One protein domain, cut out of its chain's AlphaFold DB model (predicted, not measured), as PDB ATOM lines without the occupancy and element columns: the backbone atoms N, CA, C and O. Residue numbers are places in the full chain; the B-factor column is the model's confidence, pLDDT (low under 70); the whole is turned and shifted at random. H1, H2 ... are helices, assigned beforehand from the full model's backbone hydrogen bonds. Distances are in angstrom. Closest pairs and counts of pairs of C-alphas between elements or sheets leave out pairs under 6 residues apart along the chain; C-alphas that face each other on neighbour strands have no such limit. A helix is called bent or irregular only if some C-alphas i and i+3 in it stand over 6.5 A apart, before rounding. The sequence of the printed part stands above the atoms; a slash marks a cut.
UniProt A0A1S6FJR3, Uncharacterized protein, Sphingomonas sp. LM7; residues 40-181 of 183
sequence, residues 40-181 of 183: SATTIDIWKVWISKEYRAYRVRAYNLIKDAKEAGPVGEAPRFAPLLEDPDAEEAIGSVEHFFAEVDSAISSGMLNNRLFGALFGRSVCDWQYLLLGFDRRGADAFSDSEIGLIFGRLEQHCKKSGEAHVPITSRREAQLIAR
ATOM      1  N   SER A  40       4.380  16.624 -30.890       45.09
ATOM      2  CA  SER A  40       5.242  17.378 -31.818       45.09
ATOM      3  C   SER A  40       5.349  18.879 -31.519       45.09
ATOM      4  O   SER A  40       6.395  19.452 -31.795       45.09
ATOM      5  N   ALA A  41       4.325  19.516 -30.946       47.38
ATOM      6  CA  ALA A  41       4.317  20.972 -30.760       47.38
ATOM      7  C   ALA A  41       5.318  21.433 -29.683       47.38
ATOM      8  O   ALA A  41       6.265  22.148 -29.986       47.38
ATOM      9  N   THR A  42       5.206  20.912 -28.459       44.78
ATOM     10  CA  THR A  42       5.995  21.372 -27.298       44.78
ATOM     11  C   THR A  42       7.504  21.198 -27.480       44.78
ATOM     12  O   THR A  42       8.285  22.073 -27.128       44.78
ATOM     13  N   THR A  43       7.948  20.085 -28.070       45.31
ATOM     14  CA  THR A  43       9.382  19.849 -28.303       45.31
ATOM     15  C   THR A  43       9.945  20.764 -29.391       45.31
ATOM     16  O   THR A  43      11.087  21.207 -29.289       45.31
ATOM     17  N   ILE A  44       9.155  21.054 -30.429       48.62
ATOM     18  CA  ILE A  44       9.527  22.009 -31.478       48.62
ATOM     19  C   ILE A  44       9.567  23.433 -30.906       48.62
ATOM     20  O   ILE A  44      10.434  24.210 -31.301       48.62
ATOM     21  N   ASP A  45       8.694  23.764 -29.957       52.56
ATOM     22  CA  ASP A  45       8.640  25.090 -29.341       52.56
ATOM     23  C   ASP A  45       9.818  25.323 -28.376       52.56
ATOM     24  O   ASP A  45      10.538  26.308 -28.545       52.56
ATOM     25  N   ILE A  46      10.159  24.353 -27.514       54.25
ATOM     26  CA  ILE A  46      11.387  24.387 -26.684       54.25
ATOM     27  C   ILE A  46      12.641  24.521 -27.570       54.25
ATOM     28  O   ILE A  46      13.580  25.257 -27.250       54.25
ATOM     29  N   TRP A  47      12.661  23.834 -28.717       54.44
ATOM     30  CA  TRP A  47      13.760  23.901 -29.685       54.44
ATOM     31  C   TRP A  47      13.863  25.275 -30.354       54.44
ATOM     32  O   TRP A  47      14.960  25.825 -30.459       54.44
ATOM     33  N   LYS A  48      12.738  25.864 -30.776       53.00
ATOM     34  CA  LYS A  48      12.706  27.215 -31.352       53.00
ATOM     35  C   LYS A  48      13.183  28.252 -30.339       53.00
ATOM     36  O   LYS A  48      14.029  29.068 -30.688       53.00
ATOM     37  N   VAL A  49      12.721  28.181 -29.093       51.41
ATOM     38  CA  VAL A  49      13.112  29.131 -28.042       51.41
ATOM     39  C   VAL A  49      14.595  28.982 -27.685       51.41
ATOM     40  O   VAL A  49      15.304  29.979 -27.560       51.41
ATOM     41  N   TRP A  50      15.135  27.762 -27.592       60.72
ATOM     42  CA  TRP A  50      16.537  27.583 -27.190       60.72
ATOM     43  C   TRP A  50      17.551  27.699 -28.333       60.72
ATOM     44  O   TRP A  50      18.679  28.129 -28.108       60.72
ATOM     45  N   ILE A  51      17.210  27.342 -29.571       57.50
ATOM     46  CA  ILE A  51      18.191  27.276 -30.670       57.50
ATOM     47  C   ILE A  51      18.039  28.425 -31.667       57.50
ATOM     48  O   ILE A  51      19.013  28.724 -32.369       57.50
ATOM     49  N   SER A  52      16.894  29.124 -31.728       63.59
ATOM     50  CA  SER A  52      16.790  30.235 -32.678       63.59
ATOM     51  C   SER A  52      17.844  31.307 -32.386       63.59
ATOM     52  O   SER A  52      18.189  31.621 -31.240       63.59
ATOM     53  N   LYS A  53      18.389  31.864 -33.471       62.84
ATOM     54  CA  LYS A  53      19.368  32.953 -33.409       62.84
ATOM     55  C   LYS A  53      18.783  34.201 -32.743       62.84
ATOM     56  O   LYS A  53      19.528  34.919 -32.087       62.84
ATOM     57  N   GLU A  54      17.479  34.413 -32.893       63.00
ATOM     58  CA  GLU A  54      16.733  35.530 -32.308       63.00
ATOM     59  C   GLU A  54      16.737  35.421 -30.778       63.00
ATOM     60  O   GLU A  54      17.268  36.298 -30.100       63.00
ATOM     61  N   TYR A  55      16.313  34.281 -30.224       66.25
ATOM     62  CA  TYR A  55      16.304  34.067 -28.773       66.25
ATOM     63  C   TYR A  55      17.706  33.903 -28.176       66.25
ATOM     64  O   TYR A  55      17.911  34.145 -26.986       66.25
ATOM     65  N   ARG A  56      18.718  33.545 -28.981       70.38
ATOM     66  CA  ARG A  56      20.117  33.543 -28.525       70.38
ATOM     67  C   ARG A  56      20.570  34.931 -28.075       70.38
ATOM     68  O   ARG A  56      21.278  35.015 -27.073       70.38
ATOM     69  N   ALA A  57      20.188  35.991 -28.788       72.00
ATOM     70  CA  ALA A  57      20.550  37.358 -28.417       72.00
ATOM     71  C   ALA A  57      19.930  37.748 -27.067       72.00
ATOM     72  O   ALA A  57      20.652  38.209 -26.183       72.00
ATOM     73  N   TYR A  58      18.642  37.446 -26.874       74.62
ATOM     74  CA  TYR A  58      17.941  37.645 -25.605       74.62
ATOM     75  C   TYR A  58      18.632  36.923 -24.442       74.62
ATOM     76  O   TYR A  58      18.955  37.545 -23.434       74.62
ATOM     77  N   ARG A  59      18.984  35.641 -24.599       75.56
ATOM     78  CA  ARG A  59      19.671  34.887 -23.535       75.56
ATOM     79  C   ARG A  59      21.053  35.429 -23.196       75.56
ATOM     80  O   ARG A  59      21.424  35.448 -22.028       75.56
ATOM     81  N   VAL A  60      21.832  35.840 -24.199       76.19
ATOM     82  CA  VAL A  60      23.159  36.434 -23.967       76.19
ATOM     83  C   VAL A  60      23.025  37.771 -23.240       76.19
ATOM     84  O   VAL A  60      23.773  38.019 -22.298       76.19
ATOM     85  N   ARG A  61      22.050  38.603 -23.630       79.06
ATOM     86  CA  ARG A  61      21.752  39.868 -22.947       79.06
ATOM     87  C   ARG A  61      21.351  39.623 -21.495       79.06
ATOM     88  O   ARG A  61      21.998  40.169 -20.609       79.06
ATOM     89  N   ALA A  62      20.370  38.753 -21.252       80.94
ATOM     90  CA  ALA A  62      19.931  38.386 -19.905       80.94
ATOM     91  C   ALA A  62      21.092  37.856 -19.048       80.94
ATOM     92  O   ALA A  62      21.261  38.272 -17.906       80.94
ATOM     93  N   TYR A  63      21.939  36.990 -19.616       80.31
ATOM     94  CA  TYR A  63      23.098  36.433 -18.917       80.31
ATOM     95  C   TYR A  63      24.062  37.532 -18.462       80.31
ATOM     96  O   TYR A  63      24.476  37.540 -17.306       80.31
ATOM     97  N   ASN A  64      24.404  38.461 -19.359       80.75
ATOM     98  CA  ASN A  64      25.319  39.555 -19.044       80.75
ATOM     99  C   ASN A  64      24.714  40.503 -18.005       80.75
ATOM    100  O   ASN A  64      25.364  40.775 -17.007       80.75
ATOM    101  N   LEU A  65      23.452  40.914 -18.174       82.50
ATOM    102  CA  LEU A  65      22.766  41.805 -17.231       82.50
ATOM    103  C   LEU A  65      22.750  41.242 -15.805       82.50
ATOM    104  O   LEU A  65      23.119  41.923 -14.849       82.50
ATOM    105  N   ILE A  66      22.364  39.973 -15.661       82.19
ATOM    106  CA  ILE A  66      22.259  39.315 -14.356       82.19
ATOM    107  C   ILE A  66      23.647  39.093 -13.744       82.19
ATOM    108  O   ILE A  66      23.840  39.265 -12.537       82.19
ATOM    109  N   LYS A  67      24.630  38.719 -14.568       82.88
ATOM    110  CA  LYS A  67      26.010  38.533 -14.123       82.88
ATOM    111  C   LYS A  67      26.628  39.849 -13.652       82.88
ATOM    112  O   LYS A  67      27.187  39.873 -12.559       82.88
ATOM    113  N   ASP A  68      26.500  40.913 -14.435       84.06
ATOM    114  CA  ASP A  68      27.053  42.229 -14.116       84.06
ATOM    115  C   ASP A  68      26.427  42.769 -12.823       84.06
ATOM    116  O   ASP A  68      27.139  43.253 -11.949       84.06
ATOM    117  N   ALA A  69      25.117  42.582 -12.628       81.06
ATOM    118  CA  ALA A  69      24.445  42.946 -11.382       81.06
ATOM    119  C   ALA A  69      24.934  42.145 -10.164       81.06
ATOM    120  O   ALA A  69      25.080  42.709  -9.079       81.06
ATOM    121  N   LYS A  70      25.221  40.845 -10.322       78.06
ATOM    122  CA  LYS A  70      25.820  40.029  -9.250       78.06
ATOM    123  C   LYS A  70      27.259  40.433  -8.939       78.06
ATOM    124  O   LYS A  70      27.655  40.360  -7.782       78.06
ATOM    125  N   GLU A  71      28.039  40.824  -9.945       79.62
ATOM    126  CA  GLU A  71      29.433  41.249  -9.764       79.62
ATOM    127  C   GLU A  71      29.541  42.692  -9.221       79.62
ATOM    128  O   GLU A  71      30.501  42.999  -8.517       79.62
ATOM    129  N   ALA A  72      28.558  43.560  -9.492       76.44
ATOM    130  CA  ALA A  72      28.529  44.953  -9.034       76.44
ATOM    131  C   ALA A  72      27.934  45.154  -7.625       76.44
ATOM    132  O   ALA A  72      28.099  46.226  -7.037       76.44
ATOM    133  N   GLY A  73      27.222  44.162  -7.084       65.75
ATOM    134  CA  GLY A  73      26.572  44.255  -5.775       65.75
ATOM    135  C   GLY A  73      27.561  44.243  -4.594       65.75
ATOM    136  O   GLY A  73      28.600  43.582  -4.665       65.75
ATOM    137  N   PRO A  74      27.259  44.943  -3.482       64.44
ATOM    138  CA  PRO A  74      28.074  44.873  -2.274       64.44
ATOM    139  C   PRO A  74      28.098  43.450  -1.698       64.44
ATOM    140  O   PRO A  74      27.085  42.752  -1.646       64.44
ATOM    141  N   VAL A  75      29.276  43.020  -1.238       63.25
ATOM    142  CA  VAL A  75      29.476  41.685  -0.656       63.25
ATOM    143  C   VAL A  75      28.581  41.521   0.578       63.25
ATOM    144  O   VAL A  75      28.749  42.233   1.563       63.25
ATOM    145  N   GLY A  76      27.657  40.557   0.532       64.69
ATOM    146  CA  GLY A  76      26.754  40.225   1.642       64.69
ATOM    147  C   GLY A  76      25.317  40.733   1.493       64.69
ATOM    148  O   GLY A  76      24.468  40.331   2.285       64.69
ATOM    149  N   GLU A  77      25.014  41.537   0.471       73.81
ATOM    150  CA  GLU A  77      23.637  41.899   0.124       73.81
ATOM    151  C   GLU A  77      23.168  41.158  -1.134       73.81
ATOM    152  O   GLU A  77      23.919  40.972  -2.093       73.81
ATOM    153  N   ALA A  78      21.905  40.725  -1.131       73.06
ATOM    154  CA  ALA A  78      21.294  40.126  -2.308       73.06
ATOM    155  C   ALA A  78      21.043  41.214  -3.373       73.06
ATOM    156  O   ALA A  78      20.422  42.235  -3.055       73.06
ATOM    157  N   PRO A  79      21.482  41.024  -4.631       80.56
ATOM    158  CA  PRO A  79      21.186  41.967  -5.703       80.56
ATOM    159  C   PRO A  79      19.672  42.040  -5.943       80.56
ATOM    160  O   PRO A  79      18.958  41.043  -5.829       80.56
ATOM    161  N   ARG A  80      19.165  43.233  -6.265       83.44
ATOM    162  CA  ARG A  80      17.730  43.460  -6.492       83.44
ATOM    163  C   ARG A  80      17.375  43.219  -7.949       83.44
ATOM    164  O   ARG A  80      18.097  43.656  -8.838       83.44
ATOM    165  N   PHE A  81      16.251  42.551  -8.175       81.50
ATOM    166  CA  PHE A  81      15.786  42.202  -9.513       81.50
ATOM    167  C   PHE A  81      14.994  43.333 -10.165       81.50
ATOM    168  O   PHE A  81      15.198  43.605 -11.339       81.50
ATOM    169  N   ALA A  82      14.155  44.043  -9.402       81.31
ATOM    170  CA  ALA A  82      13.310  45.116  -9.932       81.31
ATOM    171  C   ALA A  82      14.071  46.169 -10.774       81.31
ATOM    172  O   ALA A  82      13.602  46.469 -11.866       81.31
ATOM    173  N   PRO A  83      15.272  46.653 -10.381       81.19
ATOM    174  CA  PRO A  83      16.034  47.599 -11.204       81.19
ATOM    175  C   PRO A  83      16.482  47.041 -12.564       81.19
ATOM    176  O   PRO A  83      16.674  47.802 -13.505       81.19
ATOM    177  N   LEU A  84      16.665  45.720 -12.689       81.56
ATOM    178  CA  LEU A  84      17.008  45.080 -13.965       81.56
ATOM    179  C   LEU A  84      15.823  45.030 -14.931       81.56
ATOM    180  O   LEU A  84      16.039  44.924 -16.134       81.56
ATOM    181  N   LEU A  85      14.598  45.084 -14.408       81.50
ATOM    182  CA  LEU A  85      13.362  45.012 -15.183       81.50
ATOM    183  C   LEU A  85      12.820  46.396 -15.573       81.50
ATOM    184  O   LEU A  85      11.795  46.478 -16.233       81.50
ATOM    185  N   GLU A  86      13.485  47.492 -15.190       84.50
ATOM    186  CA  GLU A  86      13.086  48.846 -15.614       84.50
ATOM    187  C   GLU A  86      13.286  49.070 -17.127       84.50
ATOM    188  O   GLU A  86      12.648  49.943 -17.717       84.50
ATOM    189  N   ASP A  87      14.167  48.286 -17.758       85.62
ATOM    190  CA  ASP A  87      14.356  48.227 -19.209       85.62
ATOM    191  C   ASP A  87      13.434  47.140 -19.811       85.62
ATOM    192  O   ASP A  87      13.658  45.956 -19.536       85.62
ATOM    193  N   PRO A  88      12.439  47.492 -20.654       83.12
ATOM    194  CA  PRO A  88      11.480  46.533 -21.214       83.12
ATOM    195  C   PRO A  88      12.131  45.387 -21.990       83.12
ATOM    196  O   PRO A  88      11.661  44.251 -21.959       83.12
ATOM    197  N   ASP A  89      13.244  45.657 -22.673       80.06
ATOM    198  CA  ASP A  89      13.950  44.607 -23.397       80.06
ATOM    199  C   ASP A  89      14.690  43.659 -22.440       80.06
ATOM    200  O   ASP A  89      14.903  42.484 -22.748       80.06
ATOM    201  N   ALA A  90      15.173  44.178 -21.306       80.94
ATOM    202  CA  ALA A  90      15.807  43.374 -20.269       80.94
ATOM    203  C   ALA A  90      14.768  42.506 -19.558       80.94
ATOM    204  O   ALA A  90      15.020  41.322 -19.333       80.94
ATOM    205  N   GLU A  91      13.594  43.071 -19.279       82.62
ATOM    206  CA  GLU A  91      12.436  42.343 -18.772       82.62
ATOM    207  C   GLU A  91      12.049  41.197 -19.715       82.62
ATOM    208  O   GLU A  91      12.000  40.043 -19.285       82.62
ATOM    209  N   GLU A  92      11.885  41.472 -21.012       81.12
ATOM    210  CA  GLU A  92      11.571  40.446 -22.013       81.12
ATOM    211  C   GLU A  92      12.674  39.376 -22.100       81.12
ATOM    212  O   GLU A  92      12.392  38.171 -22.127       81.12
ATOM    213  N   ALA A  93      13.946  39.791 -22.100       78.31
ATOM    214  CA  ALA A  93      15.088  38.884 -22.175       78.31
ATOM    215  C   ALA A  93      15.164  37.933 -20.979       78.31
ATOM    216  O   ALA A  93      15.398  36.733 -21.152       78.31
ATOM    217  N   ILE A  94      15.000  38.465 -19.770       81.56
ATOM    218  CA  ILE A  94      15.097  37.692 -18.537       81.56
ATOM    219  C   ILE A  94      13.845  36.824 -18.361       81.56
ATOM    220  O   ILE A  94      13.977  35.623 -18.119       81.56
ATOM    221  N   GLY A  95      12.654  37.383 -18.583       79.88
ATOM    222  CA  GLY A  95      11.389  36.650 -18.526       79.88
ATOM    223  C   GLY A  95      11.352  35.473 -19.503       79.88
ATOM    224  O   GLY A  95      10.914  34.381 -19.142       79.88
ATOM    225  N   SER A  96      11.919  35.633 -20.703       77.94
ATOM    226  CA  SER A  96      12.065  34.540 -21.676       77.94
ATOM    227  C   SER A  96      12.915  33.379 -21.146       77.94
ATOM    228  O   SER A  96      12.628  32.215 -21.427       77.94
ATOM    229  N   VAL A  97      13.970  33.669 -20.377       81.31
ATOM    230  CA  VAL A  97      14.817  32.634 -19.766       81.31
ATOM    231  C   VAL A  97      14.078  31.924 -18.636       81.31
ATOM    232  O   VAL A  97      14.123  30.695 -18.559       81.31
ATOM    233  N   GLU A  98      13.397  32.674 -17.771       82.75
ATOM    234  CA  GLU A  98      12.621  32.102 -16.667       82.75
ATOM    235  C   GLU A  98      11.493  31.202 -17.196       82.75
ATOM    236  O   GLU A  98      11.361  30.052 -16.766       82.75
ATOM    237  N   HIS A  99      10.759  31.670 -18.210       79.00
ATOM    238  CA  HIS A  99       9.703  30.900 -18.861       79.00
ATOM    239  C   HIS A  99      10.236  29.617 -19.506       79.00
ATOM    240  O   HIS A  99       9.672  28.543 -19.311       79.00
ATOM    241  N   PHE A 100      11.374  29.696 -20.199       81.62
ATOM    242  CA  PHE A 100      12.011  28.529 -20.804       81.62
ATOM    243  C   PHE A 100      12.303  27.421 -19.779       81.62
ATOM    244  O   PHE A 100      11.997  26.252 -20.017       81.62
ATOM    245  N   PHE A 101      12.881  27.757 -18.620       83.38
ATOM    246  CA  PHE A 101      13.172  26.739 -17.606       83.38
ATOM    247  C   PHE A 101      11.905  26.176 -16.953       83.38
ATOM    248  O   PHE A 101      11.880  24.987 -16.627       83.38
ATOM    249  N   ALA A 102      10.843  26.978 -16.825       82.19
ATOM    250  CA  ALA A 102       9.533  26.487 -16.403       82.19
ATOM    251  C   ALA A 102       8.950  25.472 -17.408       82.19
ATOM    252  O   ALA A 102       8.448  24.416 -17.012       82.19
ATOM    253  N   GLU A 103       9.071  25.735 -18.713       80.19
ATOM    254  CA  GLU A 103       8.644  24.800 -19.762       80.19
ATOM    255  C   GLU A 103       9.463  23.505 -19.760       80.19
ATOM    256  O   GLU A 103       8.898  22.417 -19.893       80.19
ATOM    257  N   VAL A 104      10.782  23.591 -19.566       80.94
ATOM    258  CA  VAL A 104      11.653  22.411 -19.465       80.94
ATOM    259  C   VAL A 104      11.264  21.543 -18.264       80.94
ATOM    260  O   VAL A 104      11.148  20.325 -18.407       80.94
ATOM    261  N   ASP A 105      11.011  22.145 -17.100       85.38
ATOM    262  CA  ASP A 105      10.554  21.427 -15.903       85.38
ATOM    263  C   ASP A 105       9.197  20.740 -16.131       85.38
ATOM    264  O   ASP A 105       9.020  19.564 -15.792       85.38
ATOM    265  N   SER A 106       8.268  21.425 -16.803       76.12
ATOM    266  CA  SER A 106       6.979  20.859 -17.212       76.12
ATOM    267  C   SER A 106       7.138  19.689 -18.199       76.12
ATOM    268  O   SER A 106       6.511  18.635 -18.045       76.12
ATOM    269  N   ALA A 107       8.031  19.811 -19.185       73.00
ATOM    270  CA  ALA A 107       8.301  18.769 -20.176       73.00
ATOM    271  C   ALA A 107       8.938  17.512 -19.558       73.00
ATOM    272  O   ALA A 107       8.632  16.387 -19.964       73.00
ATOM    273  N   ILE A 108       9.801  17.664 -18.552       76.88
ATOM    274  CA  ILE A 108      10.344  16.519 -17.809       76.88
ATOM    275  C   ILE A 108       9.261  15.892 -16.927       76.88
ATOM    276  O   ILE A 108       9.083  14.672 -16.948       76.88
ATOM    277  N   SER A 109       8.502  16.713 -16.195       78.31
ATOM    278  CA  SER A 109       7.449  16.257 -15.277       78.31
ATOM    279  C   SER A 109       6.321  15.503 -15.992       78.31
ATOM    280  O   SER A 109       5.771  14.544 -15.455       78.31
ATOM    281  N   SER A 110       6.016  15.879 -17.234       73.62
ATOM    282  CA  SER A 110       5.051  15.196 -18.110       73.62
ATOM    283  C   SER A 110       5.623  13.968 -18.839       73.62
ATOM    284  O   SER A 110       4.914  13.300 -19.596       73.62
ATOM    285  N   GLY A 111       6.902  13.639 -18.625       71.31
ATOM    286  CA  GLY A 111       7.575  12.498 -19.249       71.31
ATOM    287  C   GLY A 111       7.913  12.692 -20.731       71.31
ATOM    288  O   GLY A 111       8.189  11.712 -21.429       71.31
ATOM    289  N   MET A 112       7.890  13.931 -21.233       66.69
ATOM    290  CA  MET A 112       8.302  14.270 -22.601       66.69
ATOM    291  C   MET A 112       9.828  14.318 -22.744       66.69
ATOM    292  O   MET A 112      10.358  13.947 -23.793       66.69
ATOM    293  N   LEU A 113      10.538  14.699 -21.679       67.75
ATOM    294  CA  LEU A 113      11.996  14.652 -21.581       67.75
ATOM    295  C   LEU A 113      12.416  13.647 -20.505       67.75
ATOM    296  O   LEU A 113      12.066  13.779 -19.338       67.75
ATOM    297  N   ASN A 114      13.198  12.633 -20.886       77.56
ATOM    298  CA  ASN A 114      13.802  11.732 -19.903       77.56
ATOM    299  C   ASN A 114      15.063  12.359 -19.282       77.56
ATOM    300  O   ASN A 114      15.720  13.184 -19.914       77.56
ATOM    301  N   ASN A 115      15.442  11.916 -18.076       77.88
ATOM    302  CA  ASN A 115      16.569  12.486 -17.318       77.88
ATOM    303  C   ASN A 115      17.885  12.505 -18.107       77.88
ATOM    304  O   ASN A 115      18.628  13.477 -18.037       77.88
ATOM    305  N   ARG A 116      18.183  11.442 -18.865       71.69
ATOM    306  CA  ARG A 116      19.446  11.320 -19.604       71.69
ATOM    307  C   ARG A 116      19.525  12.315 -20.761       71.69
ATOM    308  O   ARG A 116      20.559  12.940 -20.956       71.69
ATOM    309  N   LEU A 117      18.432  12.466 -21.507       67.56
ATOM    310  CA  LEU A 117      18.319  13.435 -22.594       67.56
ATOM    311  C   LEU A 117      18.301  14.870 -22.059       67.56
ATOM    312  O   LEU A 117      18.969  15.734 -22.613       67.56
ATOM    313  N   PHE A 118      17.572  15.110 -20.969       77.25
ATOM    314  CA  PHE A 118      17.562  16.400 -20.289       77.25
ATOM    315  C   PHE A 118      18.965  16.818 -19.835       77.25
ATOM    316  O   PHE A 118      19.385  17.923 -20.162       77.25
ATOM    317  N   GLY A 119      19.698  15.933 -19.145       72.19
ATOM    318  CA  GLY A 119      21.075  16.199 -18.721       72.19
ATOM    319  C   GLY A 119      21.938  16.618 -19.909       72.19
ATOM    320  O   GLY A 119      22.408  17.752 -19.956       72.19
ATOM    321  N   ALA A 120      21.979  15.772 -20.941       67.50
ATOM    322  CA  ALA A 120      22.798  16.009 -22.128       67.50
ATOM    323  C   ALA A 120      22.508  17.342 -22.844       67.50
ATOM    324  O   ALA A 120      23.406  17.910 -23.465       67.50
ATOM    325  N   LEU A 121      21.262  17.830 -22.800       70.19
ATOM    326  CA  LEU A 121      20.852  19.053 -23.495       70.19
ATOM    327  C   LEU A 121      20.941  20.309 -22.623       70.19
ATOM    328  O   LEU A 121      21.322  21.369 -23.120       70.19
ATOM    329  N   PHE A 122      20.570  20.206 -21.347       77.12
ATOM    330  CA  PHE A 122      20.294  21.366 -20.500       77.12
ATOM    331  C   PHE A 122      21.020  21.335 -19.158       77.12
ATOM    332  O   PHE A 122      21.050  22.364 -18.491       77.12
ATOM    333  N   GLY A 123      21.640  20.220 -18.758       74.62
ATOM    334  CA  GLY A 123      22.208  20.051 -17.418       74.62
ATOM    335  C   GLY A 123      23.207  21.146 -17.045       74.62
ATOM    336  O   GLY A 123      23.096  21.772 -15.991       74.62
ATOM    337  N   ARG A 124      24.124  21.467 -17.963       70.38
ATOM    338  CA  ARG A 124      25.086  22.560 -17.775       70.38
ATOM    339  C   ARG A 124      24.417  23.934 -17.710       70.38
ATOM    340  O   ARG A 124      24.760  24.741 -16.855       70.38
ATOM    341  N   SER A 125      23.443  24.185 -18.581       77.25
ATOM    342  CA  SER A 125      22.709  25.452 -18.599       77.25
ATOM    343  C   SER A 125      21.886  25.652 -17.329       77.25
ATOM    344  O   SER A 125      21.861  26.760 -16.812       77.25
ATOM    345  N   VAL A 126      21.278  24.596 -16.789       81.62
ATOM    346  CA  VAL A 126      20.553  24.644 -15.514       81.62
ATOM    347  C   VAL A 126      21.479  25.087 -14.389       81.62
ATOM    348  O   VAL A 126      21.118  26.000 -13.663       81.62
ATOM    349  N   CYS A 127      22.686  24.523 -14.275       74.50
ATOM    350  CA  CYS A 127      23.646  24.940 -13.245       74.50
ATOM    351  C   CYS A 127      24.062  26.413 -13.386       74.50
ATOM    352  O   CYS A 127      24.102  27.147 -12.397       74.50
ATOM    353  N   ASP A 128      24.360  26.849 -14.611       77.00
ATOM    354  CA  ASP A 128      24.813  28.216 -14.881       77.00
ATOM    355  C   ASP A 128      23.711  29.238 -14.568       77.00
ATOM    356  O   ASP A 128      23.954  30.250 -13.910       77.00
ATOM    357  N   TRP A 129      22.481  28.949 -14.995       81.75
ATOM    358  CA  TRP A 129      21.333  29.822 -14.779       81.75
ATOM    359  C   TRP A 129      20.788  29.759 -13.357       81.75
ATOM    360  O   TRP A 129      20.361  30.788 -12.852       81.75
ATOM    361  N   GLN A 130      20.869  28.617 -12.673       82.25
ATOM    362  CA  GLN A 130      20.526  28.511 -11.254       82.25
ATOM    363  C   GLN A 130      21.398  29.453 -10.417       82.25
ATOM    364  O   GLN A 130      20.879  30.194  -9.589       82.25
ATOM    365  N   TYR A 131      22.713  29.476 -10.657       77.50
ATOM    366  CA  TYR A 131      23.618  30.397  -9.964       77.50
ATOM    367  C   TYR A 131      23.263  31.869 -10.213       77.50
ATOM    368  O   TYR A 131      23.341  32.695  -9.301       77.50
ATOM    369  N   LEU A 132      22.892  32.197 -11.452       78.62
ATOM    370  CA  LEU A 132      22.583  33.562 -11.860       78.62
ATOM    371  C   LEU A 132      21.214  34.024 -11.368       78.62
ATOM    372  O   LEU A 132      21.107  35.125 -10.849       78.62
ATOM    373  N   LEU A 133      20.183  33.198 -11.490       81.50
ATOM    374  CA  LEU A 133      18.815  33.582 -11.164       81.50
ATOM    375  C   LEU A 133      18.504  33.422  -9.677       81.50
ATOM    376  O   LEU A 133      17.679  34.177  -9.173       81.50
ATOM    377  N   LEU A 134      19.132  32.493  -8.949       80.44
ATOM    378  CA  LEU A 134      18.890  32.365  -7.509       80.44
ATOM    379  C   LEU A 134      19.620  33.440  -6.697       80.44
ATOM    380  O   LEU A 134      20.740  33.860  -7.010       80.44
ATOM    381  N   GLY A 135      18.981  33.854  -5.601       76.94
ATOM    382  CA  GLY A 135      19.532  34.835  -4.667       76.94
ATOM    383  C   GLY A 135      19.378  36.285  -5.122       76.94
ATOM    384  O   GLY A 135      20.096  37.145  -4.618       76.94
ATOM    385  N   PHE A 136      18.477  36.552  -6.069       81.06
ATOM    386  CA  PHE A 136      18.010  37.901  -6.375       81.06
ATOM    387  C   PHE A 136      16.797  38.247  -5.507       81.06
ATOM    388  O   PHE A 136      15.874  37.446  -5.373       81.06
ATOM    389  N   ASP A 137      16.762  39.461  -4.959       82.12
ATOM    390  CA  ASP A 137      15.554  39.991  -4.328       82.12
ATOM    391  C   ASP A 137      14.547  40.380  -5.417       82.12
ATOM    392  O   ASP A 137      14.691  41.408  -6.085       82.12
ATOM    393  N   ARG A 138      13.538  39.526  -5.603       80.19
ATOM    394  CA  ARG A 138      12.471  39.679  -6.603       80.19
ATOM    395  C   ARG A 138      11.258  40.465  -6.106       80.19
ATOM    396  O   ARG A 138      10.215  40.452  -6.756       80.19
ATOM    397  N   ARG A 139      11.340  41.144  -4.956       76.75
ATOM    398  CA  ARG A 139      10.235  41.998  -4.497       76.75
ATOM    399  C   ARG A 139       9.912  43.060  -5.554       76.75
ATOM    400  O   ARG A 139      10.764  43.879  -5.882       76.75
ATOM    401  N   GLY A 140       8.673  43.035  -6.051       66.50
ATOM    402  CA  GLY A 140       8.188  43.948  -7.091       66.50
ATOM    403  C   GLY A 140       8.411  43.479  -8.532       66.50
ATOM    404  O   GLY A 140       8.193  44.273  -9.435       66.50
ATOM    405  N   ALA A 141       8.846  42.235  -8.757       70.38
ATOM    406  CA  ALA A 141       8.858  41.622 -10.083       70.38
ATOM    407  C   ALA A 141       7.528  40.899 -10.358       70.38
ATOM    408  O   ALA A 141       7.064  40.139  -9.505       70.38
ATOM    409  N   ASP A 142       6.955  41.096 -11.547       65.62
ATOM    410  CA  ASP A 142       5.657  40.519 -11.938       65.62
ATOM    411  C   ASP A 142       5.754  39.103 -12.551       65.62
ATOM    412  O   ASP A 142       4.735  38.434 -12.706       65.62
ATOM    413  N   ALA A 143       6.957  38.627 -12.897       67.38
ATOM    414  CA  ALA A 143       7.145  37.383 -13.655       67.38
ATOM    415  C   ALA A 143       7.034  36.104 -12.799       67.38
ATOM    416  O   ALA A 143       6.069  35.351 -12.910       67.38
ATOM    417  N   PHE A 144       8.023  35.846 -11.943       75.00
ATOM    418  CA  PHE A 144       8.047  34.707 -11.027       75.00
ATOM    419  C   PHE A 144       8.573  35.150  -9.665       75.00
ATOM    420  O   PHE A 144       9.503  35.951  -9.574       75.00
ATOM    421  N   SER A 145       8.026  34.593  -8.587       82.12
ATOM    422  CA  SER A 145       8.593  34.782  -7.251       82.12
ATOM    423  C   SER A 145       9.919  34.028  -7.091       82.12
ATOM    424  O   SER A 145      10.174  33.013  -7.747       82.12
ATOM    425  N   ASP A 146      10.764  34.474  -6.155       81.00
ATOM    426  CA  ASP A 146      12.034  33.791  -5.850       81.00
ATOM    427  C   ASP A 146      11.813  32.333  -5.407       81.00
ATOM    428  O   ASP A 146      12.557  31.432  -5.792       81.00
ATOM    429  N   SER A 147      10.716  32.075  -4.688       82.38
ATOM    430  CA  SER A 147      10.302  30.723  -4.310       82.38
ATOM    431  C   SER A 147       9.943  29.836  -5.502       82.38
ATOM    432  O   SER A 147      10.291  28.656  -5.503       82.38
ATOM    433  N   GLU A 148       9.259  30.366  -6.519       86.94
ATOM    434  CA  GLU A 148       8.858  29.584  -7.696       86.94
ATOM    435  C   GLU A 148      10.066  29.210  -8.546       86.94
ATOM    436  O   GLU A 148      10.243  28.036  -8.879       86.94
ATOM    437  N   ILE A 149      10.945  30.181  -8.811       87.44
ATOM    438  CA  ILE A 149      12.211  29.941  -9.508       87.44
ATOM    439  C   ILE A 149      13.070  28.945  -8.720       87.44
ATOM    440  O   ILE A 149      13.587  27.984  -9.297       87.44
ATOM    441  N   GLY A 150      13.158  29.100  -7.395       86.38
ATOM    442  CA  GLY A 150      13.838  28.156  -6.507       86.38
ATOM    443  C   GLY A 150      13.321  26.721  -6.632       86.38
ATOM    444  O   GLY A 150      14.112  25.782  -6.736       86.38
ATOM    445  N   LEU A 151      12.000  26.538  -6.674       90.06
ATOM    446  CA  LEU A 151      11.375  25.223  -6.827       90.06
ATOM    447  C   LEU A 151      11.625  24.607  -8.207       90.06
ATOM    448  O   LEU A 151      11.916  23.410  -8.282       90.06
ATOM    449  N   ILE A 152      11.527  25.402  -9.277       90.06
ATOM    450  CA  ILE A 152      11.802  24.960 -10.653       90.06
ATOM    451  C   ILE A 152      13.247  24.465 -10.749       90.06
ATOM    452  O   ILE A 152      13.484  23.302 -11.080       90.06
ATOM    453  N   PHE A 153      14.221  25.299 -10.379       90.00
ATOM    454  CA  PHE A 153      15.630  24.911 -10.450       90.00
ATOM    455  C   PHE A 153      15.967  23.755  -9.505       90.00
ATOM    456  O   PHE A 153      16.734  22.874  -9.886       90.00
ATOM    457  N   GLY A 154      15.345  23.684  -8.324       88.62
ATOM    458  CA  GLY A 154      15.512  22.555  -7.408       88.62
ATOM    459  C   GLY A 154      15.067  21.217  -8.011       88.62
ATOM    460  O   GLY A 154      15.755  20.208  -7.845       88.62
ATOM    461  N   ARG A 155      13.950  21.187  -8.752       90.75
ATOM    462  CA  ARG A 155      13.508  19.981  -9.477       90.75
ATOM    463  C   ARG A 155      14.442  19.647 -10.632       90.75
ATOM    464  O   ARG A 155      14.903  18.507 -10.729       90.75
ATOM    465  N   LEU A 156      14.782  20.631 -11.461       88.75
ATOM    466  CA  LEU A 156      15.708  20.454 -12.583       88.75
ATOM    467  C   LEU A 156      17.072  19.916 -12.118       88.75
ATOM    468  O   LEU A 156      17.605  18.981 -12.715       88.75
ATOM    469  N   GLU A 157      17.600  20.407 -10.996       87.69
ATOM    470  CA  GLU A 157      18.850  19.919 -10.407       87.69
ATOM    471  C   GLU A 157      18.748  18.449  -9.960       87.69
ATOM    472  O   GLU A 157      19.676  17.658 -10.164       87.69
ATOM    473  N   GLN A 158      17.611  18.028  -9.395       87.75
ATOM    474  CA  GLN A 158      17.381  16.610  -9.085       87.75
ATOM    475  C   GLN A 158      17.392  15.744 -10.349       87.75
ATOM    476  O   GLN A 158      17.892  14.616 -10.315       87.75
ATOM    477  N   HIS A 159      16.868  16.254 -11.465       85.62
ATOM    478  CA  HIS A 159      16.924  15.560 -12.748       85.62
ATOM    479  C   HIS A 159      18.354  15.480 -13.305       85.62
ATOM    480  O   HIS A 159      18.721  14.425 -13.828       85.62
ATOM    481  N   CYS A 160      19.190  16.508 -13.103       80.19
ATOM    482  CA  CYS A 160      20.624  16.463 -13.428       80.19
ATOM    483  C   CYS A 160      21.344  15.384 -12.608       80.19
ATOM    484  O   CYS A 160      22.078  14.562 -13.145       80.19
ATOM    485  N   LYS A 161      21.070  15.302 -11.300       83.00
ATOM    486  CA  LYS A 161      21.657  14.261 -10.437       83.00
ATOM    487  C   LYS A 161      21.256  12.854 -10.891       83.00
ATOM    488  O   LYS A 161      22.094  11.958 -10.951       83.00
ATOM    489  N   LYS A 162      19.985  12.660 -11.258       82.69
ATOM    490  CA  LYS A 162      19.459  11.373 -11.754       82.69
ATOM    491  C   LYS A 162      19.991  10.984 -13.136       82.69
ATOM    492  O   LYS A 162      19.945   9.803 -13.474       82.69
ATOM    493  N   SER A 163      20.453  11.934 -13.948       73.81
ATOM    494  CA  SER A 163      21.012  11.652 -15.277       73.81
ATOM    495  C   SER A 163      22.446  11.110 -15.222       73.81
ATOM    496  O   SER A 163      22.930  10.581 -16.222       73.81
ATOM    497  N   GLY A 164      23.110  11.208 -14.063       66.25
ATOM    498  CA  GLY A 164      24.529  10.893 -13.906       66.25
ATOM    499  C   GLY A 164      25.456  12.026 -14.355       66.25
ATOM    500  O   GLY A 164      26.673  11.891 -14.244       66.25
ATOM    501  N   GLU A 165      24.913  13.157 -14.815       61.75
ATOM    502  CA  GLU A 165      25.686  14.377 -15.023       61.75
ATOM    503  C   GLU A 165      25.869  15.105 -13.689       61.75
ATOM    504  O   GLU A 165      25.173  16.063 -13.357       61.75
ATOM    505  N   ALA A 166      26.829  14.640 -12.890       51.88
ATOM    506  CA  ALA A 166      27.350  15.436 -11.788       51.88
ATOM    507  C   ALA A 166      28.149  16.604 -12.387       51.88
ATOM    508  O   ALA A 166      29.314  16.437 -12.756       51.88
ATOM    509  N   HIS A 167      27.516  17.768 -12.554       54.81
ATOM    510  CA  HIS A 167      28.215  18.958 -13.024       54.81
ATOM    511  C   HIS A 167      28.701  19.817 -11.863       54.81
ATOM    512  O   HIS A 167      27.982  20.121 -10.915       54.81
ATOM    513  N   VAL A 168      29.974  20.172 -11.964       47.59
ATOM    514  CA  VAL A 168      30.703  21.026 -11.040       47.59
ATOM    515  C   VAL A 168      30.378  22.481 -11.421       47.59
ATOM    516  O   VAL A 168      30.649  22.853 -12.567       47.59
ATOM    517  N   PRO A 169      29.764  23.291 -10.535       49.47
ATOM    518  CA  PRO A 169      29.340  24.649 -10.875       49.47
ATOM    519  C   PRO A 169      30.521  25.512 -11.347       49.47
ATOM    520  O   PRO A 169      31.644  25.350 -10.878       49.47
ATOM    521  N   ILE A 170      30.286  26.444 -12.283       48.62
ATOM    522  CA  ILE A 170      31.343  27.298 -12.870       48.62
ATOM    523  C   ILE A 170      32.136  28.069 -11.802       48.62
ATOM    524  O   ILE A 170      33.327  28.331 -12.000       48.62
ATOM    525  N   THR A 171      31.515  28.384 -10.661       47.28
ATOM    526  CA  THR A 171      32.170  29.026  -9.514       47.28
ATOM    527  C   THR A 171      33.402  28.265  -9.047       47.28
ATOM    528  O   THR A 171      34.456  28.878  -8.915       47.28
ATOM    529  N   SER A 172      33.358  26.935  -8.948       48.31
ATOM    530  CA  SER A 172      34.526  26.165  -8.506       48.31
ATOM    531  C   SER A 172      35.612  26.042  -9.580       48.31
ATOM    532  O   SER A 172      36.769  25.799  -9.254       48.31
ATOM    533  N   ARG A 173      35.297  26.269 -10.866       46.31
ATOM    534  CA  ARG A 173      36.312  26.401 -11.931       46.31
ATOM    535  C   ARG A 173      37.030  27.746 -11.864       46.31
ATOM    536  O   ARG A 173      38.231  27.785 -12.118       46.31
ATOM    537  N   ARG A 174      36.318  28.830 -11.533       44.94
ATOM    538  CA  ARG A 174      36.906  30.168 -11.349       44.94
ATOM    539  C   ARG A 174      37.705  30.229 -10.043       44.94
ATOM    540  O   ARG A 174      38.826  30.716 -10.068       44.94
ATOM    541  N   GLU A 175      37.196  29.644  -8.959       42.84
ATOM    542  CA  GLU A 175      37.915  29.483  -7.686       42.84
ATOM    543  C   GLU A 175      39.142  28.575  -7.832       42.84
ATOM    544  O   GLU A 175      40.223  28.955  -7.399       42.84
ATOM    545  N   ALA A 176      39.045  27.433  -8.526       46.84
ATOM    546  CA  ALA A 176      40.211  26.584  -8.792       46.84
ATOM    547  C   ALA A 176      41.266  27.277  -9.674       46.84
ATOM    548  O   ALA A 176      42.458  27.036  -9.512       46.84
ATOM    549  N   GLN A 177      40.852  28.151 -10.599       49.91
ATOM    550  CA  GLN A 177      41.772  28.956 -11.412       49.91
ATOM    551  C   GLN A 177      42.368  30.150 -10.656       49.91
ATOM    552  O   GLN A 177      43.469  30.573 -11.000       49.91
ATOM    553  N   LEU A 178      41.665  30.689  -9.658       44.56
ATOM    554  CA  LEU A 178      42.169  31.733  -8.761       44.56
ATOM    555  C   LEU A 178      43.172  31.148  -7.754       44.56
ATOM    556  O   LEU A 178      44.267  31.678  -7.632       44.56
ATOM    557  N   ILE A 179      42.868  29.994  -7.150       46.94
ATOM    558  CA  ILE A 179      43.781  29.265  -6.251       46.94
ATOM    559  C   ILE A 179      45.036  28.781  -6.998       46.94
ATOM    560  O   ILE A 179      46.125  28.787  -6.444       46.94
ATOM    561  N   ALA A 180      44.922  28.405  -8.277       46.62
ATOM    562  CA  ALA A 180      46.075  28.030  -9.104       46.62
ATOM    563  C   ALA A 180      46.922  29.226  -9.595       46.62
ATOM    564  O   ALA A 180      47.911  29.018 -10.299       46.62
ATOM    565  N   ARG A 181      46.518  30.469  -9.291       45.91
ATOM    566  CA  ARG A 181      47.212  31.706  -9.690       45.91
ATOM    567  C   ARG A 181      47.851  32.469  -8.529       45.91
ATOM    568  O   ARG A 181      48.608  33.392  -8.821       45.91
TER     569      ARG A 181
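This is residues 40 to 181 of the 183 residues of an uncharacterized protein of Sphingomonas sp. LM7 (UniProt A0A1S6FJR3). Picture a compact body of crossed helices with a free tail: the long helix H4 runs through the core, the helical hairpin of H5 and H6 packs on its later part, and H2 and then H1 cross it. Little H3 caps the corner where the chain turns into H4, and residues 172 to 181, of which 172 to 179 belong to H7, stick out from the body. The printed part has 142 residues with seven named helices, H1 to H7 in chain order, and no named strand; its class is all helix. The whole is compact, with a radius of gyration of the C-alphas of 15.5 A and spans of 45 by 41 by 29 A.

Start at H1, residues 40 to 51, which touches residues 100 to 107 of H4, residues 88 to 109; the closest C-alphas, of Ile 46 and Phe 100, are 7.2 A apart, at a steep tilt of 43 degrees, opposite ways. Next, H2, residues 53 to 72, stands about perpendicular to H4 at 75 degrees; they touch, closest at the C-alphas of Tyr 58 and Ala 93, 4.6 A. H3, residues 82 to 85, and H4 only just touch, with 3 pairs of C-alphas within 8 A, and only at the corner by their link; Leu 85 and Glu 91 have the closest C-alphas, 4.6 A. H4 is the hub, touching 5 helices. It forms a helical hairpin with H5, residues 115 to 133, but they only just touch, with 3 pairs of C-alphas within 8 A, closest at Ile 108 and Asn 115, 7.4 A. H5 is irregular, with C-alphas 121 and 124 at 7.9 A, and has a kink of 66 degrees near residue 122. H5 also touches H2, where the C-alphas of Ile 66 and Leu 132 are closest at 6.3 A. H5 and H6, residues 146 to 163, touch as a second hairpin, the closest C-alphas being those of Arg 116 and Ser 163, 4.6 A. H6 touches H4, closest at the C-alphas of Asp 105 and Leu 156, 6.2 A. H7, residues 170 to 179, is close to H5 but not clearly touching, with the C-alphas of Asp 128 and Ile 170 at 6.9 A. In H1, H4, H6 and H7 every O i to N i+4 pair is within hydrogen-bond range, against 14 of 16 in H2 and 13 of 15 in H5; H3 is too short for such a pair.

Find C-alpha 40 at (5.242, 17.378, -31.818), where H1 begins; H2 then runs 28.7 A. C-alpha 88 at (11.480, 46.533, -21.214) opens H4, 31.1 A long. H5 measures 22.1 A and H6 25.7 A. H7 ends at C-alpha 179, (43.781, 29.265, -6.251).

Look from Ser 40 to Arg 181 for the two C-alphas farthest apart, 49.6 A. The printed part has no cut, and the link from H5 to H6, residues 134 to 145, is long. The mean pLDDT of the printed part is 72.2; among the low stretches, under 70, are residues 40 to 55 and 164 to 181.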